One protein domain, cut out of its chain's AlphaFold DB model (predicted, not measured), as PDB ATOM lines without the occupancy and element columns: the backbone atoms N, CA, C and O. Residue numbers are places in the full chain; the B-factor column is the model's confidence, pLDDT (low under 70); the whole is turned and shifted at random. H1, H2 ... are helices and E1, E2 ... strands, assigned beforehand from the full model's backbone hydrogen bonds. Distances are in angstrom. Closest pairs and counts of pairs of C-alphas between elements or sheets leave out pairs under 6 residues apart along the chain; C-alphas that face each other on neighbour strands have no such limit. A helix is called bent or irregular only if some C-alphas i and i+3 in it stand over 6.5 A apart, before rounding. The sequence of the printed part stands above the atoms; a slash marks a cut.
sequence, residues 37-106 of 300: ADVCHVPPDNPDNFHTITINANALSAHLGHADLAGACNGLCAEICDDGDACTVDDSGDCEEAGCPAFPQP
ATOM      1  N   ALA A  37      20.598 -26.906  45.449       94.00
ATOM      2  CA  ALA A  37      20.238 -28.311  45.412       94.00
ATOM      3  C   ALA A  37      18.722 -28.416  45.549       94.00
ATOM      4  O   ALA A  37      18.134 -27.655  46.322       94.00
ATOM      5  N   ASP A  38      18.131 -29.336  44.801       96.56
ATOM      6  CA  ASP A  38      16.737 -29.709  44.988       96.56
ATOM      7  C   ASP A  38      16.653 -30.791  46.063       96.56
ATOM      8  O   ASP A  38      17.551 -31.631  46.200       96.56
ATOM      9  N   VAL A  39      15.605 -30.705  46.867       95.69
ATOM     10  CA  VAL A  39      15.301 -31.614  47.964       95.69
ATOM     11  C   VAL A  39      13.819 -31.934  47.896       95.69
ATOM     12  O   VAL A  39      13.007 -31.012  47.808       95.69
ATOM     13  N   CYS A  40      13.473 -33.213  47.978       96.06
ATOM     14  CA  CYS A  40      12.108 -33.627  48.204       96.06
ATOM     15  C   CYS A  40      11.852 -33.538  49.704       96.06
ATOM     16  O   CYS A  40      12.392 -34.321  50.489       96.06
ATOM     17  N   HIS A  41      11.116 -32.506  50.099       94.44
ATOM     18  CA  HIS A  41      10.790 -32.265  51.491       94.44
ATOM     19  C   HIS A  41       9.574 -33.098  51.876       94.44
ATOM     20  O   HIS A  41       8.536 -32.953  51.235       94.44
ATOM     21  N   VAL A  42       9.686 -33.917  52.925       93.19
ATOM     22  CA  VAL A  42       8.603 -34.784  53.415       93.19
ATOM     23  C   VAL A  42       8.197 -34.322  54.823       93.19
ATOM     24  O   VAL A  42       8.923 -34.568  55.790       93.19
ATOM     25  N   PRO A  43       7.063 -33.611  54.988       91.38
ATOM     26  CA  PRO A  43       6.669 -33.070  56.287       91.38
ATOM     27  C   PRO A  43       6.407 -34.174  57.331       91.38
ATOM     28  O   PRO A  43       5.566 -35.040  57.088       91.38
ATOM     29  N   PRO A  44       7.003 -34.114  58.540       88.44
ATOM     30  CA  PRO A  44       6.821 -35.154  59.562       88.44
ATOM     31  C   PRO A  44       5.368 -35.375  60.010       88.44
ATOM     32  O   PRO A  44       5.000 -36.483  60.387       88.44
ATOM     33  N   ASP A  45       4.547 -34.321  59.985       90.50
ATOM     34  CA  ASP A  45       3.131 -34.381  60.373       90.50
ATOM     35  C   ASP A  45       2.205 -34.782  59.208       90.50
ATOM     36  O   ASP A  45       1.033 -35.085  59.432       90.50
ATOM     37  N   ASN A  46       2.697 -34.726  57.966       90.19
ATOM     38  CA  ASN A  46       1.915 -34.985  56.760       90.19
ATOM     39  C   ASN A  46       2.814 -35.527  55.631       90.19
ATOM     40  O   ASN A  46       3.141 -34.773  54.709       90.19
ATOM     41  N   PRO A  47       3.234 -36.803  55.718       89.25
ATOM     42  CA  PRO A  47       4.170 -37.397  54.764       89.25
ATOM     43  C   PRO A  47       3.626 -37.429  53.329       89.25
ATOM     44  O   PRO A  47       4.405 -37.303  52.396       89.25
ATOM     45  N   ASP A  48       2.303 -37.464  53.146       88.50
ATOM     46  CA  ASP A  48       1.656 -37.424  51.825       88.50
ATOM     47  C   ASP A  48       1.780 -36.052  51.128       88.50
ATOM     48  O   ASP A  48       1.440 -35.910  49.955       88.50
ATOM     49  N   ASN A  49       2.221 -35.006  51.840       91.69
ATOM     50  CA  ASN A  49       2.415 -33.654  51.302       91.69
ATOM     51  C   ASN A  49       3.890 -33.368  51.009       91.69
ATOM     52  O   ASN A  49       4.427 -32.305  51.344       91.69
ATOM     53  N   PHE A  50       4.562 -34.345  50.417       94.31
ATOM     54  CA  PHE A  50       5.917 -34.149  49.946       94.31
ATOM     55  C   PHE A  50       5.943 -33.177  48.761       94.31
ATOM     56  O   PHE A  50       5.000 -33.105  47.974       94.31
ATOM     57  N   HIS A  51       6.997 -32.373  48.658       95.19
ATOM     58  CA  HIS A  51       7.158 -31.418  47.558       95.19
ATOM     59  C   HIS A  51       8.619 -31.027  47.358       95.19
ATOM     60  O   HIS A  51       9.420 -31.009  48.300       95.19
ATOM     61  N   THR A  52       8.971 -30.672  46.127       96.75
ATOM     62  CA  THR A  52      10.331 -30.275  45.784       96.75
ATOM     63  C   THR A  52      10.593 -28.839  46.229       96.75
ATOM     64  O   THR A  52       9.889 -27.896  45.860       96.75
ATOM     65  N   ILE A  53      11.673 -28.641  46.982       95.12
ATOM     66  CA  ILE A  53      12.195 -27.324  47.343       95.12
ATOM     67  C   ILE A  53      13.627 -27.159  46.838       95.12
ATOM     68  O   ILE A  53      14.447 -28.068  46.919       95.12
ATOM     69  N   THR A  54      13.965 -25.958  46.372       96.38
ATOM     70  CA  THR A  54      15.346 -25.619  46.011       96.38
ATOM     71  C   THR A  54      16.009 -24.846  47.147       96.38
ATOM     72  O   THR A  54      15.657 -23.698  47.435       96.38
ATOM     73  N   ILE A  55      17.034 -25.440  47.748       93.69
ATOM     74  CA  ILE A  55      17.790 -24.871  48.867       93.69
ATOM     75  C   ILE A  55      19.209 -24.480  48.447       93.69
ATOM     76  O   ILE A  55      19.678 -24.780  47.349       93.69
ATOM     77  N   ASN A  56      19.931 -23.792  49.333       94.50
ATOM     78  CA  ASN A  56      21.372 -23.634  49.171       94.50
ATOM     79  C   ASN A  56      22.068 -24.970  49.469       94.50
ATOM     80  O   ASN A  56      21.740 -25.620  50.457       94.50
ATOM     81  N   ALA A  57      23.069 -25.343  48.675       93.00
ATOM     82  CA  ALA A  57      23.796 -26.601  48.832       93.00
ATOM     83  C   ALA A  57      24.409 -26.777  50.235       93.00
ATOM     84  O   ALA A  57      24.508 -27.898  50.723       93.00
ATOM     85  N   ASN A  58      24.752 -25.685  50.928       92.00
ATOM     86  CA  ASN A  58      25.264 -25.742  52.301       92.00
ATOM     87  C   ASN A  58      24.216 -26.218  53.326       92.00
ATOM     88  O   ASN A  58      24.587 -26.647  54.413       92.00
ATOM     89  N   ALA A  59      22.921 -26.125  53.002       91.50
ATOM     90  CA  ALA A  59      21.820 -26.566  53.858       91.50
ATOM     91  C   ALA A  59      21.400 -28.022  53.595       91.50
ATOM     92  O   ALA A  59      20.671 -28.588  54.405       91.50
ATOM     93  N   LEU A  60      21.883 -28.649  52.515       92.25
ATOM     94  CA  LEU A  60      21.484 -30.005  52.121       92.25
ATOM     95  C   LEU A  60      21.698 -31.020  53.244       92.25
ATOM     96  O   LEU A  60      20.784 -31.757  53.587       92.25
ATOM     97  N   SER A  61      22.863 -30.994  53.893       91.50
ATOM     98  CA  SER A  61      23.153 -31.914  54.999       91.50
ATOM     99  C   SER A  61      22.193 -31.773  56.184       91.50
ATOM    100  O   SER A  61      22.030 -32.737  56.924       91.50
ATOM    101  N   ALA A  62      21.608 -30.592  56.402       90.06
ATOM    102  CA  ALA A  62      20.632 -30.399  57.468       90.06
ATOM    103  C   ALA A  62      19.271 -30.988  57.074       90.06
ATOM    104  O   ALA A  62      18.664 -31.668  57.891       90.06
ATOM    105  N   HIS A  63      18.839 -30.794  55.825       89.62
ATOM    106  CA  HIS A  63      17.593 -31.362  55.301       89.62
ATOM    107  C   HIS A  63      17.599 -32.897  55.318       89.62
ATOM    108  O   HIS A  63      16.704 -33.511  55.893       89.62
ATOM    109  N   LEU A  64      18.677 -33.523  54.834       91.12
ATOM    110  CA  LEU A  64      18.823 -34.987  54.857       91.12
ATOM    111  C   LEU A  64      18.831 -35.579  56.280       91.12
ATOM    112  O   LEU A  64      18.610 -36.771  56.466       91.12
ATOM    113  N   GLY A  65      19.083 -34.757  57.306       86.81
ATOM    114  CA  GLY A  65      19.010 -35.168  58.709       86.81
ATOM    115  C   GLY A  65      17.584 -35.283  59.266       86.81
ATOM    116  O   GLY A  65      17.423 -35.776  60.380       86.81
ATOM    117  N   HIS A  66      16.571 -34.831  58.521       82.94
ATOM    118  CA  HIS A  66      15.166 -34.771  58.938       82.94
ATOM    119  C   HIS A  66      14.220 -35.543  57.997       82.94
ATOM    120  O   HIS A  66      13.064 -35.161  57.867       82.94
ATOM    121  N   ALA A  67      14.700 -36.644  57.403       82.81
ATOM    122  CA  ALA A  67      13.947 -37.520  56.490       82.81
ATOM    123  C   ALA A  67      13.541 -36.888  55.143       82.81
ATOM    124  O   ALA A  67      12.739 -37.464  54.416       82.81
ATOM    125  N   ASP A  68      14.139 -35.750  54.781       94.12
ATOM    126  CA  ASP A  68      14.080 -35.249  53.409       94.12
ATOM    127  C   ASP A  68      15.038 -36.035  52.505       94.12
ATOM    128  O   ASP A  68      16.078 -36.532  52.952       94.12
ATOM    129  N   LEU A  69      14.734 -36.062  51.209       94.69
ATOM    130  CA  LEU A  69      15.510 -36.789  50.207       94.69
ATOM    131  C   LEU A  69      16.225 -35.824  49.255       94.69
ATOM    132  O   LEU A  69      15.707 -34.764  48.900       94.69
ATOM    133  N   ALA A  70      17.440 -36.171  48.827       95.69
ATOM    134  CA  ALA A  70      18.194 -35.351  47.879       95.69
ATOM    135  C   ALA A  70      17.666 -35.553  46.452       95.69
ATOM    136  O   ALA A  70      17.770 -36.652  45.914       95.69
ATOM    137  N   GLY A  71      17.196 -34.485  45.806       94.88
ATOM    138  CA  GLY A  71      16.624 -34.526  44.458       94.88
ATOM    139  C   GLY A  71      15.216 -33.939  44.398       94.88
ATOM    140  O   GLY A  71      14.673 -33.505  45.406       94.88
ATOM    141  N   ALA A  72      14.634 -33.893  43.201       95.94
ATOM    142  CA  ALA A  72      13.221 -33.562  43.030       95.94
ATOM    143  C   ALA A  72      12.351 -34.789  43.337       95.94
ATOM    144  O   ALA A  72      12.751 -35.907  43.010       95.94
ATOM    145  N   CYS A  73      11.161 -34.589  43.906       95.44
ATOM    146  CA  CYS A  73      10.257 -35.672  44.302       95.44
ATOM    147  C   CYS A  73       9.876 -36.584  43.128       95.44
ATOM    148  O   CYS A  73       9.918 -37.800  43.267       95.44
ATOM    149  N   ASN A  74       9.633 -36.022  41.941       94.62
ATOM    150  CA  ASN A  74       9.319 -36.808  40.740       94.62
ATOM    151  C   ASN A  74      10.453 -37.740  40.271       94.62
ATOM    152  O   ASN A  74      10.216 -38.640  39.477       94.62
ATOM    153  N   GLY A  75      11.690 -37.535  40.738       94.12
ATOM    154  CA  GLY A  75      12.806 -38.460  40.503       94.12
ATOM    155  C   GLY A  75      13.008 -39.486  41.620       94.12
ATOM    156  O   GLY A  75      13.976 -40.240  41.577       94.12
ATOM    157  N   LEU A  76      12.150 -39.458  42.639       94.56
ATOM    158  CA  LEU A  76      12.241 -40.234  43.874       94.56
ATOM    159  C   LEU A  76      10.919 -40.952  44.192       94.56
ATOM    160  O   LEU A  76      10.745 -41.438  45.306       94.56
ATOM    161  N   CYS A  77       9.990 -41.033  43.233       93.25
ATOM    162  CA  CYS A  77       8.678 -41.643  43.450       93.25
ATOM    163  C   CYS A  77       8.787 -43.091  43.933       93.25
ATOM    164  O   CYS A  77       8.101 -43.444  44.881       93.25
ATOM    165  N   ALA A  78       9.729 -43.866  43.385       92.44
ATOM    166  CA  ALA A  78       9.998 -45.232  43.836       92.44
ATOM    167  C   ALA A  78      10.318 -45.348  45.339       92.44
ATOM    168  O   ALA A  78      10.038 -46.372  45.935       92.44
ATOM    169  N   GLU A  79      10.934 -44.329  45.952       92.69
ATOM    170  CA  GLU A  79      11.279 -44.342  47.384       92.69
ATOM    171  C   GLU A  79      10.150 -43.768  48.251       92.69
ATOM    172  O   GLU A  79       9.930 -44.215  49.371       92.69
ATOM    173  N   ILE A  80       9.437 -42.759  47.748       92.50
ATOM    174  CA  ILE A  80       8.399 -42.042  48.504       92.50
ATOM    175  C   ILE A  80       7.070 -42.804  48.497       92.50
ATOM    176  O   ILE A  80       6.311 -42.723  49.461       92.50
ATOM    177  N   CYS A  81       6.791 -43.512  47.405       92.19
ATOM    178  CA  CYS A  81       5.534 -44.208  47.163       92.19
ATOM    179  C   CYS A  81       5.631 -45.730  47.304       92.19
ATOM    180  O   CYS A  81       4.654 -46.393  46.975       92.19
ATOM    181  N   ASP A  82       6.757 -46.248  47.806       92.38
ATOM    182  CA  ASP A  82       6.956 -47.669  48.118       92.38
ATOM    183  C   ASP A  82       5.868 -48.155  49.089       92.38
ATOM    184  O   ASP A  82       5.807 -47.735  50.253       92.38
ATOM    185  N   ASP A  83       4.976 -49.016  48.599       92.94
ATOM    186  CA  ASP A  83       3.908 -49.618  49.398       92.94
ATOM    187  C   ASP A  83       4.334 -50.929  50.084       92.94
ATOM    188  O   ASP A  83       3.554 -51.533  50.833       92.94
ATOM    189  N   GLY A  84       5.593 -51.330  49.896       93.44
ATOM    190  CA  GLY A  84       6.180 -52.561  50.403       93.44
ATOM    191  C   GLY A  84       5.777 -53.810  49.622       93.44
ATOM    192  O   GLY A  84       6.127 -54.907  50.063       93.44
ATOM    193  N   ASP A  85       5.045 -53.674  48.513       95.56
ATOM    194  CA  ASP A  85       4.712 -54.758  47.599       95.56
ATOM    195  C   ASP A  85       5.558 -54.641  46.326       95.56
ATOM    196  O   ASP A  85       5.255 -53.886  45.403       95.56
ATOM    197  N   ALA A  86       6.593 -55.480  46.233       95.69
ATOM    198  CA  ALA A  86       7.469 -55.560  45.064       95.69
ATOM    199  C   ALA A  86       6.726 -55.942  43.765       95.69
ATOM    200  O   ALA A  86       7.307 -55.892  42.675       95.69
ATOM    201  N   CYS A  87       5.456 -56.346  43.872       96.69
ATOM    202  CA  CYS A  87       4.569 -56.627  42.758       96.69
ATOM    203  C   CYS A  87       3.740 -55.437  42.296       96.69
ATOM    204  O   CYS A  87       2.863 -55.614  41.440       96.69
ATOM    205  N   THR A  88       4.020 -54.232  42.785       95.56
ATOM    206  CA  THR A  88       3.381 -53.020  42.298       95.56
ATOM    207  C   THR A  88       4.370 -51.975  41.782       95.56
ATOM    208  O   THR A  88       5.581 -52.067  41.959       95.56
ATOM    209  N   VAL A  89       3.863 -51.041  40.975       93.31
ATOM    210  CA  VAL A  89       4.660 -49.966  40.381       93.31
ATOM    211  C   VAL A  89       4.675 -48.766  41.322       93.31
ATOM    212  O   VAL A  89       3.699 -48.014  41.370       93.31
ATOM    213  N   ASP A  90       5.816 -48.552  41.979       90.62
ATOM    214  CA  ASP A  90       6.037 -47.426  42.902       90.62
ATOM    215  C   ASP A  90       6.452 -46.127  42.189       90.62
ATOM    216  O   ASP A  90       6.235 -45.020  42.687       90.62
ATOM    217  N   ASP A  91       7.047 -46.233  40.995       91.00
ATOM    218  CA  ASP A  91       7.512 -45.076  40.225       91.00
ATOM    219  C   ASP A  91       6.501 -44.652  39.153       91.00
ATOM    220  O   ASP A  91       6.440 -45.224  38.060       91.00
ATOM    221  N   SER A  92       5.720 -43.609  39.450       85.75
ATOM    222  CA  SER A  92       4.852 -42.960  38.460       85.75
ATOM    223  C   SER A  92       5.557 -41.850  37.664       85.75
ATOM    224  O   SER A  92       5.041 -41.406  36.638       85.75
ATOM    225  N   GLY A  93       6.732 -41.388  38.114       90.50
ATOM    226  CA  GLY A  93       7.467 -40.251  37.549       90.50
ATOM    227  C   GLY A  93       6.806 -38.873  37.717       90.50
ATOM    228  O   GLY A  93       7.359 -37.871  37.257       90.50
ATOM    229  N   ASP A  94       5.631 -38.802  38.344       93.12
ATOM    230  CA  ASP A  94       4.820 -37.587  38.521       93.12
ATOM    231  C   ASP A  94       4.117 -37.522  39.892       93.12
ATOM    232  O   ASP A  94       3.098 -36.847  40.062       93.12
ATOM    233  N   CYS A  95       4.659 -38.233  40.883       92.38
ATOM    234  CA  CYS A  95       4.055 -38.394  42.201       92.38
ATOM    235  C   CYS A  95       3.934 -37.085  43.002       92.38
ATOM    236  O   CYS A  95       3.101 -37.015  43.899       92.38
ATOM    237  N   GLU A  96       4.702 -36.033  42.701       93.44
ATOM    238  CA  GLU A  96       4.541 -34.724  43.354       93.44
ATOM    239  C   GLU A  96       3.210 -34.060  42.977       93.44
ATOM    240  O   GLU A  96       2.538 -33.466  43.821       93.44
ATOM    241  N   GLU A  97       2.798 -34.174  41.712       92.62
ATOM    242  CA  GLU A  97       1.527 -33.635  41.234       92.62
ATOM    243  C   GLU A  97       0.359 -34.611  41.410       92.62
ATOM    244  O   GLU A  97      -0.751 -34.185  41.750       92.62
ATOM    245  N   ALA A  98       0.586 -35.898  41.143       90.06
ATOM    246  CA  ALA A  98      -0.444 -36.933  41.181       90.06
ATOM    247  C   ALA A  98      -0.686 -37.496  42.592       90.06
ATOM    248  O   ALA A  98      -1.769 -38.022  42.864       90.06
ATOM    249  N   GLY A  99       0.291 -37.352  43.492       89.81
ATOM    250  CA  GLY A  99       0.367 -38.104  44.741       89.81
ATOM    251  C   GLY A  99       0.770 -39.562  44.507       89.81
ATOM    252  O   GLY A  99       0.753 -40.061  43.380       89.81
ATOM    253  N   CYS A 100       1.097 -40.268  45.590       91.19
ATOM    254  CA  CYS A 100       1.284 -41.714  45.514       91.19
ATOM    255  C   CYS A 100      -0.046 -42.400  45.152       91.19
ATOM    256  O   CYS A 100      -1.099 -42.048  45.704       91.19
ATOM    257  N   PRO A 101      -0.042 -43.363  44.215       86.31
ATOM    258  CA  PRO A 101      -1.262 -44.021  43.782       86.31
ATOM    259  C   PRO A 101      -1.890 -44.804  44.939       86.31
ATOM    260  O   PRO A 101      -1.283 -45.700  45.504       86.31
ATOM    261  N   ALA A 102      -3.159 -44.520  45.252       84.00
ATOM    262  CA  ALA A 102      -3.899 -45.267  46.279       84.00
ATOM    263  C   ALA A 102      -4.102 -46.756  45.924       84.00
ATOM    264  O   ALA A 102      -4.435 -47.558  46.793       84.00
ATOM    265  N   PHE A 103      -3.959 -47.094  44.639       84.25
ATOM    266  CA  PHE A 103      -3.986 -48.453  44.105       84.25
ATOM    267  C   PHE A 103      -2.877 -48.580  43.049       84.25
ATOM    268  O   PHE A 103      -3.135 -48.318  41.862       84.25
ATOM    269  N   PRO A 104      -1.646 -48.912  43.474       88.88
ATOM    270  CA  PRO A 104      -0.520 -49.130  42.578       88.88
ATOM    271  C   PRO A 104      -0.853 -50.167  41.501       88.88
ATOM    272  O   PRO A 104      -1.622 -51.108  41.717       88.88
ATOM    273  N   GLN A 105      -0.358 -49.941  40.285       91.44
ATOM    274  CA  GLN A 105      -0.587 -50.888  39.196       91.44
ATOM    275  C   GLN A 105       0.296 -52.119  39.406       91.44
ATOM    276  O   GLN A 105       1.435 -51.953  39.832       91.44
ATOM    277  N   PRO A 106      -0.186 -53.332  39.096       94.56
ATOM    278  CA  PRO A 106       0.646 -54.519  39.203       94.56
ATOM    279  C   PRO A 106       1.824 -54.430  38.229       94.56
ATOM    280  O   PRO A 106       1.656 -54.007  37.079       94.56
TER     281      PRO A 106
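Overview. This is residues 37 to 106 of the 300 residues of an uncharacterized protein of Xanthomonadales bacterium (UniProt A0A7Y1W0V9). An elongated domain has a two-stranded antiparallel hairpin, E1 and E2, at one end with the irregular helix H1 packed on E1, while the other end is mostly loop, with two short helices, H2 and H3, where it meets the hairpin end. The long loop of residues 81 to 94 runs from H2 back to H3. The printed part has 70 residues, with two named strands and three named helices in the order E1, E2, H1, H2, H3; the class is mixed, helices and strands, and under half of the residues, 29, are in named elements. The whole is compact, with a radius of gyration of the C-alphas of 12.4 A, and spans 40 by 21 by 19 A.

Arrangement. Begin with the sheet: E1, residues 37 to 41, and E2, residues 51 to 56, form a hairpin of antiparallel neighbours, with 142 degrees between their directions. Look at N 39 and O 53, 2.9 A apart, and N 53 and O 39, 2.8 A apart, both within hydrogen-bond range. Residues 39 to 40 of E1 also pair with residues 69 to 70, antiparallel. Next find H1, residues 57 to 66: its closest C-alphas to E1 are those of Ala 57 and Ala 37, 5.2 A apart. H1 is irregular, with C-alphas 58 and 61 at 7.1 A; 2 of its 6 O i to N i+4 pairs and 5 of its 7 O i to N i+3 pairs are within hydrogen-bond range. Farther on, H3, residues 95 to 98, comes nearest to E2 at the C-alphas of Glu 96 and His 51, 6.0 A apart. H2, residues 77 to 80, and H3 are close but not clearly touching, their closest C-alphas being Cys 77 and Cys 95 at 5.8 A. Both are too short for an O i to N i+4 pair; the one O i to N i+3 pair is within range in H2 but not in H3. H1 is apart from H2 and from H3.

Along the chain. Find C-alpha 37 at (20.238, -28.311, 45.412), where E1 begins; it runs 11.9 A to C-alpha 41. E2 runs 16.3 A from C-alpha 51 to C-alpha 56, and H1 then runs 15.6 A from C-alpha 57 to C-alpha 66 at (15.166, -34.771, 58.938). H2 and H3 have four residues each, and H3 ends at C-alpha 98, (-0.444, -36.933, 41.181).

Size, cuts and confidence. Look for the two C-alphas farthest apart at Asn 58 and Pro 106, 40.1 A. The printed part has no cut. The link from E2 to H1 is tight, and that from H2 to H3, 14 residues, is long. The mean pLDDT of the printed part is 92.2, and no printed residue is under 70.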